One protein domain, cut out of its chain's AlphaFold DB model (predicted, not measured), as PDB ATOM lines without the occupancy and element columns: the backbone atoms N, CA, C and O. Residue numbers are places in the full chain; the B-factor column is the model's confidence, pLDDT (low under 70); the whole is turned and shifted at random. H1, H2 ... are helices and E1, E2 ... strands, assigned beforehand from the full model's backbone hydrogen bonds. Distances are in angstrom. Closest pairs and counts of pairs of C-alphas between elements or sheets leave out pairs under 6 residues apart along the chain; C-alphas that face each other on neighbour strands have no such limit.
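This is residues 5 to 119 of the 229 residues of an uncharacterized protein of Trichinella papuae (UniProt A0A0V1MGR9). A twisted sheet of four strands curls round residues 24 to 40 of one long helix, H1, whose residues 5 to 23 stick out as an arm and make much of the length. The short helix H2 packs across E1 on the same face as H1. The 115 printed residues hold two named helices and four named strands, in the order H1 E1 E2 H2 E3 E4; the sheet runs E1 E2 E3 E4, all antiparallel, and the class is mixed. The whole is only just loose, close to compact, with a radius of gyration of the C-alphas of 16.2 A, spanning 57 by 31 by 31 A.

H1, residues 5 to 42, is on one face of the sheet, two layers of helix and sheet. Its closest C-alphas to E1, residues 46 to 58, are Gln 32 and Leu 50, 6.0 A apart. E1 and E2, residues 62 to 75, form a hairpin, with N 49 and O 70 2.8 A apart; E2 bends by 89 degrees at residue 72. H2, residues 83 to 88, lies over E1 at a height over the sheet of 8.6 A. H1 touches H2 with residues 29 to 36 alone, about perpendicular at 76 degrees; the closest C-alphas, Glu 33 and Val 83, are 5.9 A apart. E3, residues 92 to 104, is antiparallel to E2, with N 65 and O 101 2.8 A apart. E3 and E4, residues 109 to 117, form a hairpin, with N 100 and O 114 2.8 A apart. The closest C-alphas of H1 and E4, Ala 34 and Tyr 110, are 5.0 A apart. The edge strands E1 and E4 are apart. Every O i to N i+4 pair is within hydrogen-bond range in H2, and 33 of 34 in H1.

H1 begins at C-alpha 5 (194.102, 224.028, 349.660) and is 55.9 A long. E1 is 29.6 A, E2 29.9 A, H2 8.5 A and E3 27.6 A. E4, 24.3 A, ends at C-alpha 117 (231.637, 204.097, 320.385).

The two C-alphas farthest apart, Ile 5 and His 43, are 57.7 A apart. The printed part has no cut and no long link. Residues 5 to 23 and 79 have pLDDT under 70.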
ATOM      1  N   ILE A   5     193.088 223.670 350.671       52.62
ATOM      2  CA  ILE A   5     194.102 224.028 349.660       52.62
ATOM      3  C   ILE A   5     195.217 222.967 349.577       52.62
ATOM      4  O   ILE A   5     195.772 222.729 348.509       52.62
ATOM      5  N   VAL A   6     195.495 222.255 350.675       50.00
ATOM      6  CA  VAL A   6     196.579 221.257 350.743       50.00
ATOM      7  C   VAL A   6     196.251 219.980 349.952       50.00
ATOM      8  O   VAL A   6     197.150 219.365 349.389       50.00
ATOM      9  N   LEU A   7     194.972 219.600 349.837       47.44
ATOM     10  CA  LEU A   7     194.582 218.358 349.154       47.44
ATOM     11  C   LEU A   7     194.699 218.458 347.623       47.44
ATOM     12  O   LEU A   7     195.100 217.499 346.976       47.44
ATOM     13  N   ILE A   8     194.398 219.625 347.042       52.16
ATOM     14  CA  ILE A   8     194.452 219.835 345.583       52.16
ATOM     15  C   ILE A   8     195.908 219.889 345.095       52.16
ATOM     16  O   ILE A   8     196.226 219.340 344.041       52.16
ATOM     17  N   ALA A   9     196.810 220.477 345.889       50.56
ATOM     18  CA  ALA A   9     198.235 220.521 345.570       50.56
ATOM     19  C   ALA A   9     198.878 219.121 345.566       50.56
ATOM     20  O   ALA A   9     199.635 218.809 344.651       50.56
ATOM     21  N   LEU A  10     198.537 218.245 346.524       49.69
ATOM     22  CA  LEU A  10     199.059 216.869 346.539       49.69
ATOM     23  C   LEU A  10     198.570 216.034 345.346       49.69
ATOM     24  O   LEU A  10     199.353 215.277 344.774       49.69
ATOM     25  N   ILE A  11     197.306 216.187 344.943       52.22
ATOM     26  CA  ILE A  11     196.730 215.444 343.811       52.22
ATOM     27  C   ILE A  11     197.377 215.883 342.487       52.22
ATOM     28  O   ILE A  11     197.730 215.037 341.669       52.22
ATOM     29  N   ALA A  12     197.606 217.186 342.289       49.84
ATOM     30  CA  ALA A  12     198.282 217.695 341.092       49.84
ATOM     31  C   ALA A  12     199.741 217.208 340.983       49.84
ATOM     32  O   ALA A  12     200.199 216.860 339.893       49.84
ATOM     33  N   VAL A  13     200.458 217.118 342.109       52.50
ATOM     34  CA  VAL A  13     201.830 216.580 342.155       52.50
ATOM     35  C   VAL A  13     201.852 215.076 341.857       52.50
ATOM     36  O   VAL A  13     202.702 214.611 341.102       52.50
ATOM     37  N   GLN A  14     200.893 214.304 342.374       48.09
ATOM     38  CA  GLN A  14     200.805 212.868 342.078       48.09
ATOM     39  C   GLN A  14     200.417 212.581 340.619       48.09
ATOM     40  O   GLN A  14     200.988 211.678 340.007       48.09
ATOM     41  N   LEU A  15     199.495 213.356 340.034       50.06
ATOM     42  CA  LEU A  15     199.129 213.202 338.621       50.06
ATOM     43  C   LEU A  15     200.278 213.574 337.679       50.06
ATOM     44  O   LEU A  15     200.525 212.851 336.719       50.06
ATOM     45  N   THR A  16     200.994 214.667 337.949       53.69
ATOM     46  CA  THR A  16     202.138 215.078 337.116       53.69
ATOM     47  C   THR A  16     203.279 214.066 337.176       53.69
ATOM     48  O   THR A  16     203.819 213.714 336.131       53.69
ATOM     49  N   ALA A  17     203.574 213.508 338.354       52.62
ATOM     50  CA  ALA A  17     204.547 212.424 338.498       52.62
ATOM     51  C   ALA A  17     204.118 211.138 337.765       52.62
ATOM     52  O   ALA A  17     204.936 210.502 337.103       52.62
ATOM     53  N   SER A  18     202.833 210.770 337.831       49.16
ATOM     54  CA  SER A  18     202.304 209.588 337.134       49.16
ATOM     55  C   SER A  18     202.328 209.741 335.611       49.16
ATOM     56  O   SER A  18     202.666 208.786 334.915       49.16
ATOM     57  N   ILE A  19     202.000 210.928 335.091       52.72
ATOM     58  CA  ILE A  19     202.054 211.215 333.653       52.72
ATOM     59  C   ILE A  19     203.508 211.217 333.176       52.72
ATOM     60  O   ILE A  19     203.799 210.551 332.188       52.72
ATOM     61  N   ALA A  20     204.412 211.877 333.906       55.31
ATOM     62  CA  ALA A  20     205.837 211.903 333.585       55.31
ATOM     63  C   ALA A  20     206.444 210.489 333.555       55.31
ATOM     64  O   ALA A  20     207.102 210.126 332.584       55.31
ATOM     65  N   SER A  21     206.144 209.663 334.566       53.31
ATOM     66  CA  SER A  21     206.596 208.267 334.635       53.31
ATOM     67  C   SER A  21     206.045 207.405 333.496       53.31
ATOM     68  O   SER A  21     206.745 206.524 332.996       53.31
ATOM     69  N   LYS A  22     204.802 207.650 333.071       60.38
ATOM     70  CA  LYS A  22     204.213 206.948 331.930       60.38
ATOM     71  C   LYS A  22     204.886 207.359 330.622       60.38
ATOM     72  O   LYS A  22     205.281 206.492 329.854       60.38
ATOM     73  N   THR A  23     205.087 208.660 330.407       66.81
ATOM     74  CA  THR A  23     205.754 209.165 329.199       66.81
ATOM     75  C   THR A  23     207.197 208.681 329.079       66.81
ATOM     76  O   THR A  23     207.619 208.341 327.984       66.81
ATOM     77  N   THR A  24     207.936 208.560 330.188       70.75
ATOM     78  CA  THR A  24     209.302 208.012 330.160       70.75
ATOM     79  C   THR A  24     209.331 206.523 329.821       70.75
ATOM     80  O   THR A  24     210.215 206.086 329.092       70.75
ATOM     81  N   LEU A  25     208.360 205.738 330.305       72.62
ATOM     82  CA  LEU A  25     208.265 204.308 329.980       72.62
ATOM     83  C   LEU A  25     207.950 204.086 328.490       72.62
ATOM     84  O   LEU A  25     208.498 203.173 327.861       72.62
ATOM     85  N   ASP A  26     207.081 204.934 327.937       82.62
ATOM     86  CA  ASP A  26     206.715 204.922 326.522       82.62
ATOM     87  C   ASP A  26     207.919 205.338 325.646       82.62
ATOM     88  O   ASP A  26     208.222 204.658 324.663       82.62
ATOM     89  N   ASP A  27     208.667 206.373 326.053       90.56
ATOM     90  CA  ASP A  27     209.892 206.824 325.376       90.56
ATOM     91  C   ASP A  27     210.974 205.727 325.360       90.56
ATOM     92  O   ASP A  27     211.501 205.392 324.298       90.56
ATOM     93  N   GLU A  28     211.290 205.115 326.510       93.12
ATOM     94  CA  GLU A  28     212.302 204.050 326.590       93.12
ATOM     95  C   GLU A  28     211.961 202.849 325.704       93.12
ATOM     96  O   GLU A  28     212.845 202.254 325.084       93.12
ATOM     97  N   SER A  29     210.684 202.465 325.670       92.56
ATOM     98  CA  SER A  29     210.226 201.329 324.871       92.56
ATOM     99  C   SER A  29     210.345 201.632 323.377       92.56
ATOM    100  O   SER A  29     210.862 200.801 322.631       92.56
ATOM    101  N   ALA A  30     209.956 202.840 322.957       93.62
ATOM    102  CA  ALA A  30     210.068 203.279 321.568       93.62
ATOM    103  C   ALA A  30     211.535 203.423 321.119       93.62
ATOM    104  O   ALA A  30     211.897 202.997 320.021       93.62
ATOM    105  N   ILE A  31     212.408 203.955 321.981       96.50
ATOM    106  CA  ILE A  31     213.853 204.020 321.726       96.50
ATOM    107  C   ILE A  31     214.443 202.611 321.596       96.50
ATOM    108  O   ILE A  31     215.207 202.345 320.668       96.50
ATOM    109  N   GLN A  32     214.089 201.688 322.493       96.31
ATOM    110  CA  GLN A  32     214.605 200.322 322.426       96.31
ATOM    111  C   GLN A  32     214.127 199.590 321.163       96.31
ATOM    112  O   GLN A  32     214.898 198.846 320.556       96.31
ATOM    113  N   GLU A  33     212.886 199.816 320.730       94.44
ATOM    114  CA  GLU A  33     212.364 199.283 319.467       94.44
ATOM    115  C   GLU A  33     213.094 199.871 318.246       94.44
ATOM    116  O   GLU A  33     213.424 199.148 317.298       94.44
ATOM    117  N   ALA A  34     213.415 201.166 318.289       94.81
ATOM    118  CA  ALA A  34     214.236 201.834 317.286       94.81
ATOM    119  C   ALA A  34     215.645 201.229 317.179       94.81
ATOM    120  O   ALA A  34     216.106 200.967 316.065       94.81
ATOM    121  N   LEU A  35     216.301 200.949 318.311       95.94
ATOM    122  CA  LEU A  35     217.610 200.286 318.346       95.94
ATOM    123  C   LEU A  35     217.542 198.870 317.756       95.94
ATOM    124  O   LEU A  35     218.288 198.562 316.832       95.94
ATOM    125  N   ILE A  36     216.566 198.055 318.174       94.12
ATOM    126  CA  ILE A  36     216.350 196.704 317.617       94.12
ATOM    127  C   ILE A  36     216.143 196.764 316.096       94.12
ATOM    128  O   ILE A  36     216.664 195.932 315.347       94.12
ATOM    129  N   THR A  37     215.375 197.748 315.626       92.31
ATOM    130  CA  THR A  37     215.122 197.957 314.196       92.31
ATOM    131  C   THR A  37     216.402 198.333 313.449       92.31
ATOM    132  O   THR A  37     216.643 197.807 312.359       92.31
ATOM    133  N   LEU A  38     217.224 199.219 314.021       92.31
ATOM    134  CA  LEU A  38     218.527 199.594 313.472       92.31
ATOM    135  C   LEU A  38     219.456 198.377 313.377       92.31
ATOM    136  O   LEU A  38     220.028 198.143 312.311       92.31
ATOM    137  N   ASP A  39     219.581 197.587 314.442       93.75
ATOM    138  CA  ASP A  39     220.478 196.425 314.494       93.75
ATOM    139  C   ASP A  39     220.103 195.382 313.430       93.75
ATOM    140  O   ASP A  39     220.961 194.891 312.692       93.75
ATOM    141  N   LYS A  40     218.799 195.101 313.277       90.81
ATOM    142  CA  LYS A  40     218.288 194.187 312.239       90.81
ATOM    143  C   LYS A  40     218.576 194.706 310.828       90.81
ATOM    144  O   LYS A  40     218.997 193.929 309.970       90.81
ATOM    145  N   LYS A  41     218.362 196.007 310.581       90.62
ATOM    146  CA  LYS A  41     218.587 196.648 309.269       90.62
ATOM    147  C   LYS A  41     220.066 196.738 308.895       90.62
ATOM    148  O   LYS A  41     220.397 196.592 307.724       90.62
ATOM    149  N   SER A  42     220.930 197.003 309.868       90.44
ATOM    150  CA  SER A  42     222.378 197.140 309.675       90.44
ATOM    151  C   SER A  42     223.120 195.802 309.684       90.44
ATOM    152  O   SER A  42     224.308 195.773 309.375       90.44
ATOM    153  N   HIS A  43     222.429 194.703 310.007       90.44
ATOM    154  CA  HIS A  43     223.031 193.385 310.209       90.44
ATOM    155  C   HIS A  43     224.152 193.414 311.259       90.44
ATOM    156  O   HIS A  43     225.193 192.775 311.083       90.44
ATOM    157  N   ALA A  44     223.931 194.156 312.352       91.25
ATOM    158  CA  ALA A  44     224.823 194.159 313.510       91.25
ATOM    159  C   ALA A  44     225.069 192.722 313.998       91.25
ATOM    160  O   ALA A  44     224.261 191.840 313.741       91.25
ATOM    161  N   ALA A  45     226.159 192.432 314.705       92.25
ATOM    162  CA  ALA A  45     226.362 191.075 315.232       92.25
ATOM    163  C   ALA A  45     225.420 190.763 316.411       92.25
ATOM    164  O   ALA A  45     224.909 189.648 316.534       92.25
ATOM    165  N   TYR A  46     225.156 191.770 317.240       93.31
ATOM    166  CA  TYR A  46     224.408 191.669 318.488       93.31
ATOM    167  C   TYR A  46     223.397 192.809 318.601       93.31
ATOM    168  O   TYR A  46     223.520 193.817 317.905       93.31
ATOM    169  N   PHE A  47     222.403 192.641 319.473       94.69
ATOM    170  CA  PHE A  47     221.443 193.698 319.778       94.69
ATOM    171  C   PHE A  47     222.042 194.771 320.690       94.69
ATOM    172  O   PHE A  47     222.783 194.460 321.627       94.69
ATOM    173  N   THR A  48     221.650 196.015 320.438       95.44
ATOM    174  CA  THR A  48     221.980 197.205 321.211       95.44
ATOM    175  C   THR A  48     220.905 197.445 322.272       95.44
ATOM    176  O   THR A  48     219.705 197.474 321.986       95.44
ATOM    177  N   LYS A  49     221.332 197.641 323.517       95.12
ATOM    178  CA  LYS A  49     220.475 197.880 324.679       95.12
ATOM    179  C   LYS A  49     220.591 199.324 325.144       95.12
ATOM    180  O   LYS A  49     221.698 199.828 325.334       95.12
ATOM    181  N   LEU A  50     219.446 199.973 325.334       95.75
ATOM    182  CA  LEU A  50     219.354 201.289 325.958       95.75
ATOM    183  C   LEU A  50     219.791 201.193 327.426       95.75
ATOM    184  O   LEU A  50     219.271 200.360 328.170       95.75
ATOM    185  N   LEU A  51     220.708 202.069 327.834       92.50
ATOM    186  CA  LEU A  51     221.142 202.201 329.224       92.50
ATOM    187  C   LEU A  51     220.484 203.404 329.895       92.50
ATOM    188  O   LEU A  51     219.905 203.274 330.969       92.50
ATOM    189  N   GLU A  52     220.569 204.571 329.257       92.19
ATOM    190  CA  GLU A  52     220.092 205.831 329.825       92.19
ATOM    191  C   GLU A  52     219.687 206.815 328.724       92.19
ATOM    192  O   GLU A  52     220.332 206.898 327.674       92.19
ATOM    193  N   ILE A  53     218.636 207.598 328.978       94.88
ATOM    194  CA  ILE A  53     218.283 208.764 328.166       94.88
ATOM    195  C   ILE A  53     219.022 209.978 328.735       94.88
ATOM    196  O   ILE A  53     218.741 210.408 329.850       94.88
ATOM    197  N   ILE A  54     219.948 210.535 327.956       93.62
ATOM    198  CA  ILE A  54     220.785 211.676 328.354       93.62
ATOM    199  C   ILE A  54     220.037 212.987 328.108       93.62
ATOM    200  O   ILE A  54     220.006 213.873 328.959       93.62
ATOM    201  N   GLU A  55     219.437 213.114 326.926       95.62
ATOM    202  CA  GLU A  55     218.748 214.328 326.504       95.62
ATOM    203  C   GLU A  55     217.555 213.986 325.616       95.62
ATOM    204  O   GLU A  55     217.599 213.051 324.814       95.62
ATOM    205  N   LYS A  56     216.496 214.785 325.741       95.00
ATOM    206  CA  LYS A  56     215.304 214.722 324.901       95.00
ATOM    207  C   LYS A  56     215.029 216.101 324.316       95.00
ATOM    208  O   LYS A  56     214.792 217.051 325.060       95.00
ATOM    209  N   THR A  57     215.004 216.184 322.992       94.50
ATOM    210  CA  THR A  57     214.653 217.392 322.243       94.50
ATOM    211  C   THR A  57     213.342 217.170 321.499       94.50
ATOM    212  O   THR A  57     213.210 216.262 320.680       94.50
ATOM    213  N   GLU A  58     212.355 218.006 321.803       92.69
ATOM    214  CA  GLU A  58     211.020 217.960 321.212       92.69
ATOM    215  C   GLU A  58     210.938 218.934 320.029       92.69
ATOM    216  O   GLU A  58     211.077 220.144 320.205       92.69
ATOM    217  N   GLU A  59     210.655 218.423 318.831       90.31
ATOM    218  CA  GLU A  59     210.400 219.229 317.634       90.31
ATOM    219  C   GLU A  59     208.931 219.106 317.194       90.31
ATOM    220  O   GLU A  59     208.149 218.363 317.792       90.31
ATOM    221  N   ALA A  60     208.518 219.855 316.167       88.38
ATOM    222  CA  ALA A  60     207.122 219.868 315.717       88.38
ATOM    223  C   ALA A  60     206.637 218.471 315.280       88.38
ATOM    224  O   ALA A  60     205.620 217.992 315.779       88.38
ATOM    225  N   ASP A  61     207.418 217.801 314.428       92.50
ATOM    226  CA  ASP A  61     207.039 216.532 313.789       92.50
ATOM    227  C   ASP A  61     207.886 215.336 314.254       92.50
ATOM    228  O   ASP A  61     207.647 214.195 313.854       92.50
ATOM    229  N   GLN A  62     208.873 215.572 315.119       93.69
ATOM    230  CA  GLN A  62     209.790 214.540 315.595       93.69
ATOM    231  C   GLN A  62     210.244 214.779 317.036       93.69
ATOM    232  O   GLN A  62     210.061 215.856 317.604       93.69
ATOM    233  N   VAL A  63     210.825 213.743 317.626       94.25
ATOM    234  CA  VAL A  63     211.548 213.799 318.897       94.25
ATOM    235  C   VAL A  63     212.935 213.232 318.660       94.25
ATOM    236  O   VAL A  63     213.077 212.177 318.038       94.25
ATOM    237  N   VAL A  64     213.951 213.929 319.154       95.81
ATOM    238  CA  VAL A  64     215.346 213.501 319.072       95.81
ATOM    239  C   VAL A  64     215.842 213.191 320.475       95.81
ATOM    240  O   VAL A  64     215.739 214.019 321.378       95.81
ATOM    241  N   PHE A  65     216.384 211.995 320.654       97.06
ATOM    242  CA  PHE A  65     216.951 211.532 321.908       97.06
ATOM    243  C   PHE A  65     218.451 211.364 321.766       97.06
ATOM    244  O   PHE A  65     218.917 210.684 320.851       97.06
ATOM    245  N   LYS A  66     219.193 211.928 322.712       97.31
ATOM    246  CA  LYS A  66     220.577 211.549 322.963       97.31
ATOM    247  C   LYS A  66     220.576 210.502 324.069       97.31
ATOM    248  O   LYS A  66     219.986 210.730 325.125       97.31
ATOM    249  N   ILE A  67     221.202 209.357 323.832       96.38
ATOM    250  CA  ILE A  67     221.155 208.211 324.744       96.38
ATOM    251  C   ILE A  67     222.537 207.589 324.937       96.38
ATOM    252  O   ILE A  67     223.396 207.663 324.056       96.38
ATOM    253  N   SER A  68     222.704 206.925 326.075       94.69
ATOM    254  CA  SER A  68     223.761 205.945 326.306       94.69
ATOM    255  C   SER A  68     223.205 204.552 326.026       94.69
ATOM    256  O   SER A  68     222.100 204.212 326.465       94.69
ATOM    257  N   ALA A  69     223.952 203.745 325.284       95.50
ATOM    258  CA  ALA A  69     223.566 202.391 324.916       95.50
ATOM    259  C   ALA A  69     224.782 201.460 324.909       95.50
ATOM    260  O   ALA A  69     225.922 201.907 324.970       95.50
ATOM    261  N   THR A  70     224.561 200.155 324.835       93.75
ATOM    262  CA  THR A  70     225.646 199.167 324.803       93.75
ATOM    263  C   THR A  70     225.281 197.975 323.940       93.75
ATOM    264  O   THR A  70     224.100 197.676 323.763       93.75
ATOM    265  N   SER A  71     226.281 197.258 323.430       93.06
ATOM    266  CA  SER A  71     226.048 195.937 322.841       93.06
ATOM    267  C   SER A  71     225.552 194.946 323.904       93.06
ATOM    268  O   SER A  71     225.676 195.178 325.109       93.06
ATOM    269  N   THR A  72     224.999 193.816 323.470       92.12
ATOM    270  CA  THR A  72     224.587 192.717 324.354       92.12
ATOM    271  C   THR A  72     225.174 191.377 323.923       92.12
ATOM    272  O   THR A  72     225.847 191.278 322.897       92.12
ATOM    273  N   VAL A  73     224.913 190.329 324.708       88.50
ATOM    274  CA  VAL A  73     225.214 188.930 324.349       88.50
ATOM    275  C   VAL A  73     224.203 188.314 323.369       88.50
ATOM    276  O   VAL A  73     224.478 187.272 322.777       88.50
ATOM    277  N   CYS A  74     223.041 188.942 323.174       91.12
ATOM    278  CA  CYS A  74     221.991 188.435 322.294       91.12
ATOM    279  C   CYS A  74     222.313 188.714 320.825       91.12
ATOM    280  O   CYS A  74     222.543 189.859 320.431       91.12
ATOM    281  N   SER A  75     222.295 187.662 320.007       90.19
ATOM    282  CA  SER A  75     222.590 187.733 318.576       90.19
ATOM    283  C   SER A  75     221.480 188.463 317.824       90.19
ATOM    284  O   SER A  75     220.305 188.134 317.967       90.19
ATOM    285  N   SER A  76     221.842 189.393 316.938       84.75
ATOM    286  CA  SER A  76     220.856 190.096 316.096       84.75
ATOM    287  C   SER A  76     220.144 189.172 315.090       84.75
ATOM    288  O   SER A  76     219.112 189.530 314.519       84.75
ATOM    289  N   LYS A  77     220.718 187.981 314.850       84.12
ATOM    290  CA  LYS A  77     220.185 186.963 313.933       84.12
ATOM    291  C   LYS A  77     218.953 186.261 314.500       84.12
ATOM    292  O   LYS A  77     218.240 185.596 313.746       84.12
ATOM    293  N   ASP A  78     218.697 186.408 315.796       80.00
ATOM    294  CA  ASP A  78     217.545 185.812 316.454       80.00
ATOM    295  C   ASP A  78     216.272 186.552 316.025       80.00
ATOM    296  O   ASP A  78     216.034 187.719 316.346       80.00
ATOM    297  N   GLN A  79     215.436 185.863 315.246       69.19
ATOM    298  CA  GLN A  79     214.276 186.480 314.594       69.19
ATOM    299  C   GLN A  79     213.170 186.891 315.580       69.19
ATOM    300  O   GLN A  79     212.365 187.767 315.258       69.19
ATOM    301  N   VAL A  80     213.143 186.299 316.779       75.00
ATOM    302  CA  VAL A  80     212.089 186.468 317.795       75.00
ATOM    303  C   VAL A  80     212.630 187.205 319.024       75.00
ATOM    304  O   VAL A  80     212.471 186.758 320.154       75.00
ATOM    305  N   ILE A  81     213.319 188.325 318.805       83.25
ATOM    306  CA  ILE A  81     213.738 189.226 319.886       83.25
ATOM    307  C   ILE A  81     212.897 190.504 319.859       83.25
ATOM    308  O   ILE A  81     212.779 191.164 318.816       83.25
ATOM    309  N   ASP A  82     212.314 190.809 321.023       88.88
ATOM    310  CA  ASP A  82     211.468 191.965 321.319       88.88
ATOM    311  C   ASP A  82     212.100 192.897 322.375       88.88
ATOM    312  O   ASP A  82     213.162 192.617 322.938       88.88
ATOM    313  N   VAL A  83     211.436 194.027 322.641       90.88
ATOM    314  CA  VAL A  83     211.897 195.051 323.598       90.88
ATOM    315  C   VAL A  83     212.117 194.470 324.994       90.88
ATOM    316  O   VAL A  83     213.134 194.758 325.623       90.88
ATOM    317  N   HIS A  84     211.191 193.643 325.484       90.19
ATOM    318  CA  HIS A  84     211.290 193.068 326.824       90.19
ATOM    319  C   HIS A  84     212.504 192.140 326.946       90.19
ATOM    320  O   HIS A  84     213.235 192.199 327.932       90.19
ATOM    321  N   THR A  85     212.742 191.314 325.930       90.81
ATOM    322  CA  THR A  85     213.870 190.381 325.886       90.81
ATOM    323  C   THR A  85     215.195 191.136 325.945       90.81
ATOM    324  O   THR A  85     216.039 190.819 326.783       90.81
ATOM    325  N   VAL A  86     215.360 192.194 325.141       91.44
ATOM    326  CA  VAL A  86     216.594 192.996 325.173       91.44
ATOM    327  C   VAL A  86     216.772 193.711 326.514       91.44
ATOM    328  O   VAL A  86     217.864 193.681 327.078       91.44
ATOM    329  N   LYS A  87     215.710 194.312 327.070       90.00
ATOM    330  CA  LYS A  87     215.803 195.049 328.343       90.00
ATOM    331  C   LYS A  87     216.097 194.135 329.535       90.00
ATOM    332  O   LYS A  87     216.929 194.480 330.371       90.00
ATOM    333  N   SER A  88     215.436 192.982 329.613       87.06
ATOM    334  CA  SER A  88     215.407 192.167 330.834       87.06
ATOM    335  C   SER A  88     216.303 190.929 330.798       87.06
ATOM    336  O   SER A  88     216.671 190.436 331.858       87.06
ATOM    337  N   ILE A  89     216.617 190.394 329.613       88.56
ATOM    338  CA  ILE A  89     217.294 189.091 329.466       88.56
ATOM    339  C   ILE A  89     218.691 189.259 328.872       88.56
ATOM    340  O   ILE A  89     219.634 188.616 329.325       88.56
ATOM    341  N   CYS A  90     218.840 190.122 327.869       89.75
ATOM    342  CA  CYS A  90     220.121 190.325 327.210       89.75
ATOM    343  C   CYS A  90     221.082 191.109 328.116       89.75
ATOM    344  O   CYS A  90     220.878 192.300 328.379       89.75
ATOM    345  N   THR A  91     222.128 190.426 328.584       89.12
ATOM    346  CA  THR A  91     223.212 191.017 329.377       89.12
ATOM    347  C   THR A  91     224.025 191.997 328.538       89.12
ATOM    348  O   THR A  91     224.299 191.751 327.358       89.12
ATOM    349  N   GLU A  92     224.399 193.108 329.161       89.19
ATOM    350  CA  GLU A  92     225.244 194.159 328.611       89.19
ATOM    351  C   GLU A  92     226.656 193.650 328.310       89.19
ATOM    352  O   GLU A  92     227.257 192.910 329.087       89.19
ATOM    353  N   LYS A  93     227.217 194.107 327.192       88.25
ATOM    354  CA  LYS A  93     228.574 193.792 326.753       88.25
ATOM    355  C   LYS A  93     229.180 194.996 326.046       88.25
ATOM    356  O   LYS A  93     228.491 195.687 325.303       88.25
ATOM    357  N   MET A  94     230.479 195.220 326.238       89.25
ATOM    358  CA  MET A  94     231.213 196.262 325.514       89.25
ATOM    359  C   MET A  94     231.078 196.103 323.987       89.25
ATOM    360  O   MET A  94     231.014 194.968 323.500       89.25
ATOM    361  N   PRO A  95     231.065 197.213 323.226       91.81
ATOM    362  CA  PRO A  95     231.404 198.583 323.642       91.81
ATOM    363  C   PRO A  95     230.222 199.404 324.197       91.81
ATOM    364  O   PRO A  95     229.055 199.063 324.002       91.81
ATOM    365  N   LEU A  96     230.557 200.510 324.873       92.62
ATOM    366  CA  LEU A  96     229.628 201.586 325.233       92.62
ATOM    367  C   LEU A  96     229.432 202.518 324.034       92.62
ATOM    368  O   LEU A  96     230.403 202.915 323.389       92.62
ATOM    369  N   PHE A  97     228.194 202.919 323.784       95.00
ATOM    370  CA  PHE A  97     227.811 203.816 322.706       95.00
ATOM    371  C   PHE A  97     227.147 205.082 323.239       95.00
ATOM    372  O   PHE A  97     226.333 205.041 324.163       95.00
ATOM    373  N   GLU A  98     227.425 206.194 322.568       95.62
ATOM    374  CA  GLU A  98     226.572 207.374 322.585       95.62
ATOM    375  C   GLU A  98     225.783 207.385 321.273       95.62
ATOM    376  O   GLU A  98     226.370 207.332 320.188       95.62
ATOM    377  N   CYS A  99     224.455 207.416 321.363       97.06
ATOM    378  CA  CYS A  99     223.586 207.391 320.192       97.06
ATOM    379  C   CYS A  99     222.666 208.608 320.139       97.06
ATOM    380  O   CYS A  99     222.199 209.112 321.159       97.06
ATOM    381  N   THR A 100     222.348 209.029 318.918       97.50
ATOM    382  CA  THR A 100     221.237 209.935 318.618       97.50
ATOM    383  C   THR A 100     220.137 209.137 317.931       97.50
ATOM    384  O   THR A 100     220.391 208.536 316.886       97.50
ATOM    385  N   VAL A 101     218.931 209.126 318.502       97.12
ATOM    386  CA  VAL A 101     217.752 208.408 317.993       97.12
ATOM    387  C   VAL A 101     216.645 209.408 317.680       97.12
ATOM    388  O   VAL A 101     216.246 210.188 318.539       97.12
ATOM    389  N   THR A 102     216.119 209.366 316.461       96.25
ATOM    390  CA  THR A 102     215.040 210.240 315.998       96.25
ATOM    391  C   THR A 102     213.772 209.429 315.758       96.25
ATOM    392  O   THR A 102     213.773 208.468 314.978       96.25
ATOM    393  N   LEU A 103     212.678 209.842 316.402       94.81
ATOM    394  CA  LEU A 103     211.354 209.226 316.302       94.81
ATOM    395  C   LEU A 103     210.338 210.216 315.716       94.81
ATOM    396  O   LEU A 103     210.324 211.388 316.087       94.81
ATOM    397  N   GLN A 104     209.466 209.751 314.819       92.38
ATOM    398  CA  GLN A 104     208.425 210.577 314.195       92.38
ATOM    399  C   GLN A 104     207.168 210.674 315.059       92.38
ATOM    400  O   GLN A 104     206.648 209.665 315.537       92.38
ATOM    401  N   LYS A 105     206.623 211.882 315.210       87.44
ATOM    402  CA  LYS A 105     205.337 212.112 315.876       87.44
ATOM    403  C   LYS A 105     204.157 211.855 314.929       87.44
ATOM    404  O   LYS A 105     204.297 211.986 313.716       87.44
ATOM    405  N   PRO A 106     202.964 211.535 315.467       82.94
ATOM    406  CA  PRO A 106     202.657 211.310 316.886       82.94
ATOM    407  C   PRO A 106     202.906 209.863 317.347       82.94
ATOM    408  O   PRO A 106     202.751 209.572 318.526       82.94
ATOM    409  N   SER A 107     203.248 208.954 316.434       79.00
ATOM    410  CA  SER A 107     203.326 207.509 316.689       79.00
ATOM    411  C   SER A 107     204.643 207.037 317.312       79.00
ATOM    412  O   SER A 107     204.741 205.863 317.651       79.00
ATOM    413  N   LEU A 108     205.641 207.920 317.439       85.19
ATOM    414  CA  LEU A 108     207.012 207.623 317.875       85.19
ATOM    415  C   LEU A 108     207.679 206.505 317.058       85.19
ATOM    416  O   LEU A 108     208.486 205.733 317.567       85.19
ATOM    417  N   GLN A 109     207.360 206.426 315.764       86.94
ATOM    418  CA  GLN A 109     207.965 205.434 314.880       86.94
ATOM    419  C   GLN A 109     209.432 205.755 314.602       86.94
ATOM    420  O   GLN A 109     209.809 206.916 314.425       86.94
ATOM    421  N   TYR A 110     210.247 204.701 314.509       88.19
ATOM    422  CA  TYR A 110     211.656 204.803 314.146       88.19
ATOM    423  C   TYR A 110     211.844 205.559 312.827       88.19
ATOM    424  O   TYR A 110     211.340 205.136 311.784       88.19
ATOM    425  N   SER A 111     212.627 206.639 312.873       88.06
ATOM    426  CA  SER A 111     213.029 207.391 311.687       88.06
ATOM    427  C   SER A 111     214.490 207.131 311.341       88.06
ATOM    428  O   SER A 111     214.794 206.589 310.277       88.06
ATOM    429  N   ALA A 112     215.387 207.474 312.262       90.69
ATOM    430  CA  ALA A 112     216.823 207.344 312.089       90.69
ATOM    431  C   ALA A 112     217.501 207.141 313.443       90.69
ATOM    432  O   ALA A 112     216.989 207.555 314.481       90.69
ATOM    433  N   ALA A 113     218.672 206.515 313.424       92.25
ATOM    434  CA  ALA A 113     219.559 206.482 314.572       92.25
ATOM    435  C   ALA A 113     221.010 206.437 314.098       92.25
ATOM    436  O   ALA A 113     221.311 205.863 313.050       92.25
ATOM    437  N   SER A 114     221.896 207.044 314.877       93.25
ATOM    438  CA  SER A 114     223.344 206.977 314.685       93.25
ATOM    439  C   SER A 114     224.003 206.754 316.035       93.25
ATOM    440  O   SER A 114     223.587 207.368 317.015       93.25
ATOM    441  N   CYS A 115     224.995 205.874 316.083       94.62
ATOM    442  CA  CYS A 115     225.717 205.515 317.296       94.62
ATOM    443  C   CYS A 115     227.217 205.632 317.045       94.62
ATOM    444  O   CYS A 115     227.699 205.264 315.972       94.62
ATOM    445  N   SER A 116     227.944 206.113 318.045       94.75
ATOM    446  CA  SER A 116     229.404 206.139 318.065       94.75
ATOM    447  C   SER A 116     229.914 205.493 319.344       94.75
ATOM    448  O   SER A 116     229.369 205.743 320.420       94.75
ATOM    449  N   GLU A 117     230.958 204.676 319.225       94.69
ATOM    450  CA  GLU A 117     231.637 204.097 320.385       94.69
ATOM    451  C   GLU A 117     232.264 205.193 321.248       94.69
ATOM    452  O   GLU A 117     232.869 206.143 320.745       94.69
ATOM    453  N   VAL A 118     232.112 205.047 322.561       92.75
ATOM    454  CA  VAL A 118     232.686 205.949 323.556       92.75
ATOM    455  C   VAL A 118     234.064 205.437 323.953       92.75
ATOM    456  O   VAL A 118     234.218 204.293 324.384       92.75
ATOM    457  N   ASP A 119     235.068 206.308 323.880       91.62
ATOM    458  CA  ASP A 119     236.383 206.011 324.435       91.62
ATOM    459  C   ASP A 119     236.322 206.030 325.969       91.62
ATOM    460  O   ASP A 119     236.272 207.085 326.603       91.62
TER     461      ASP A 119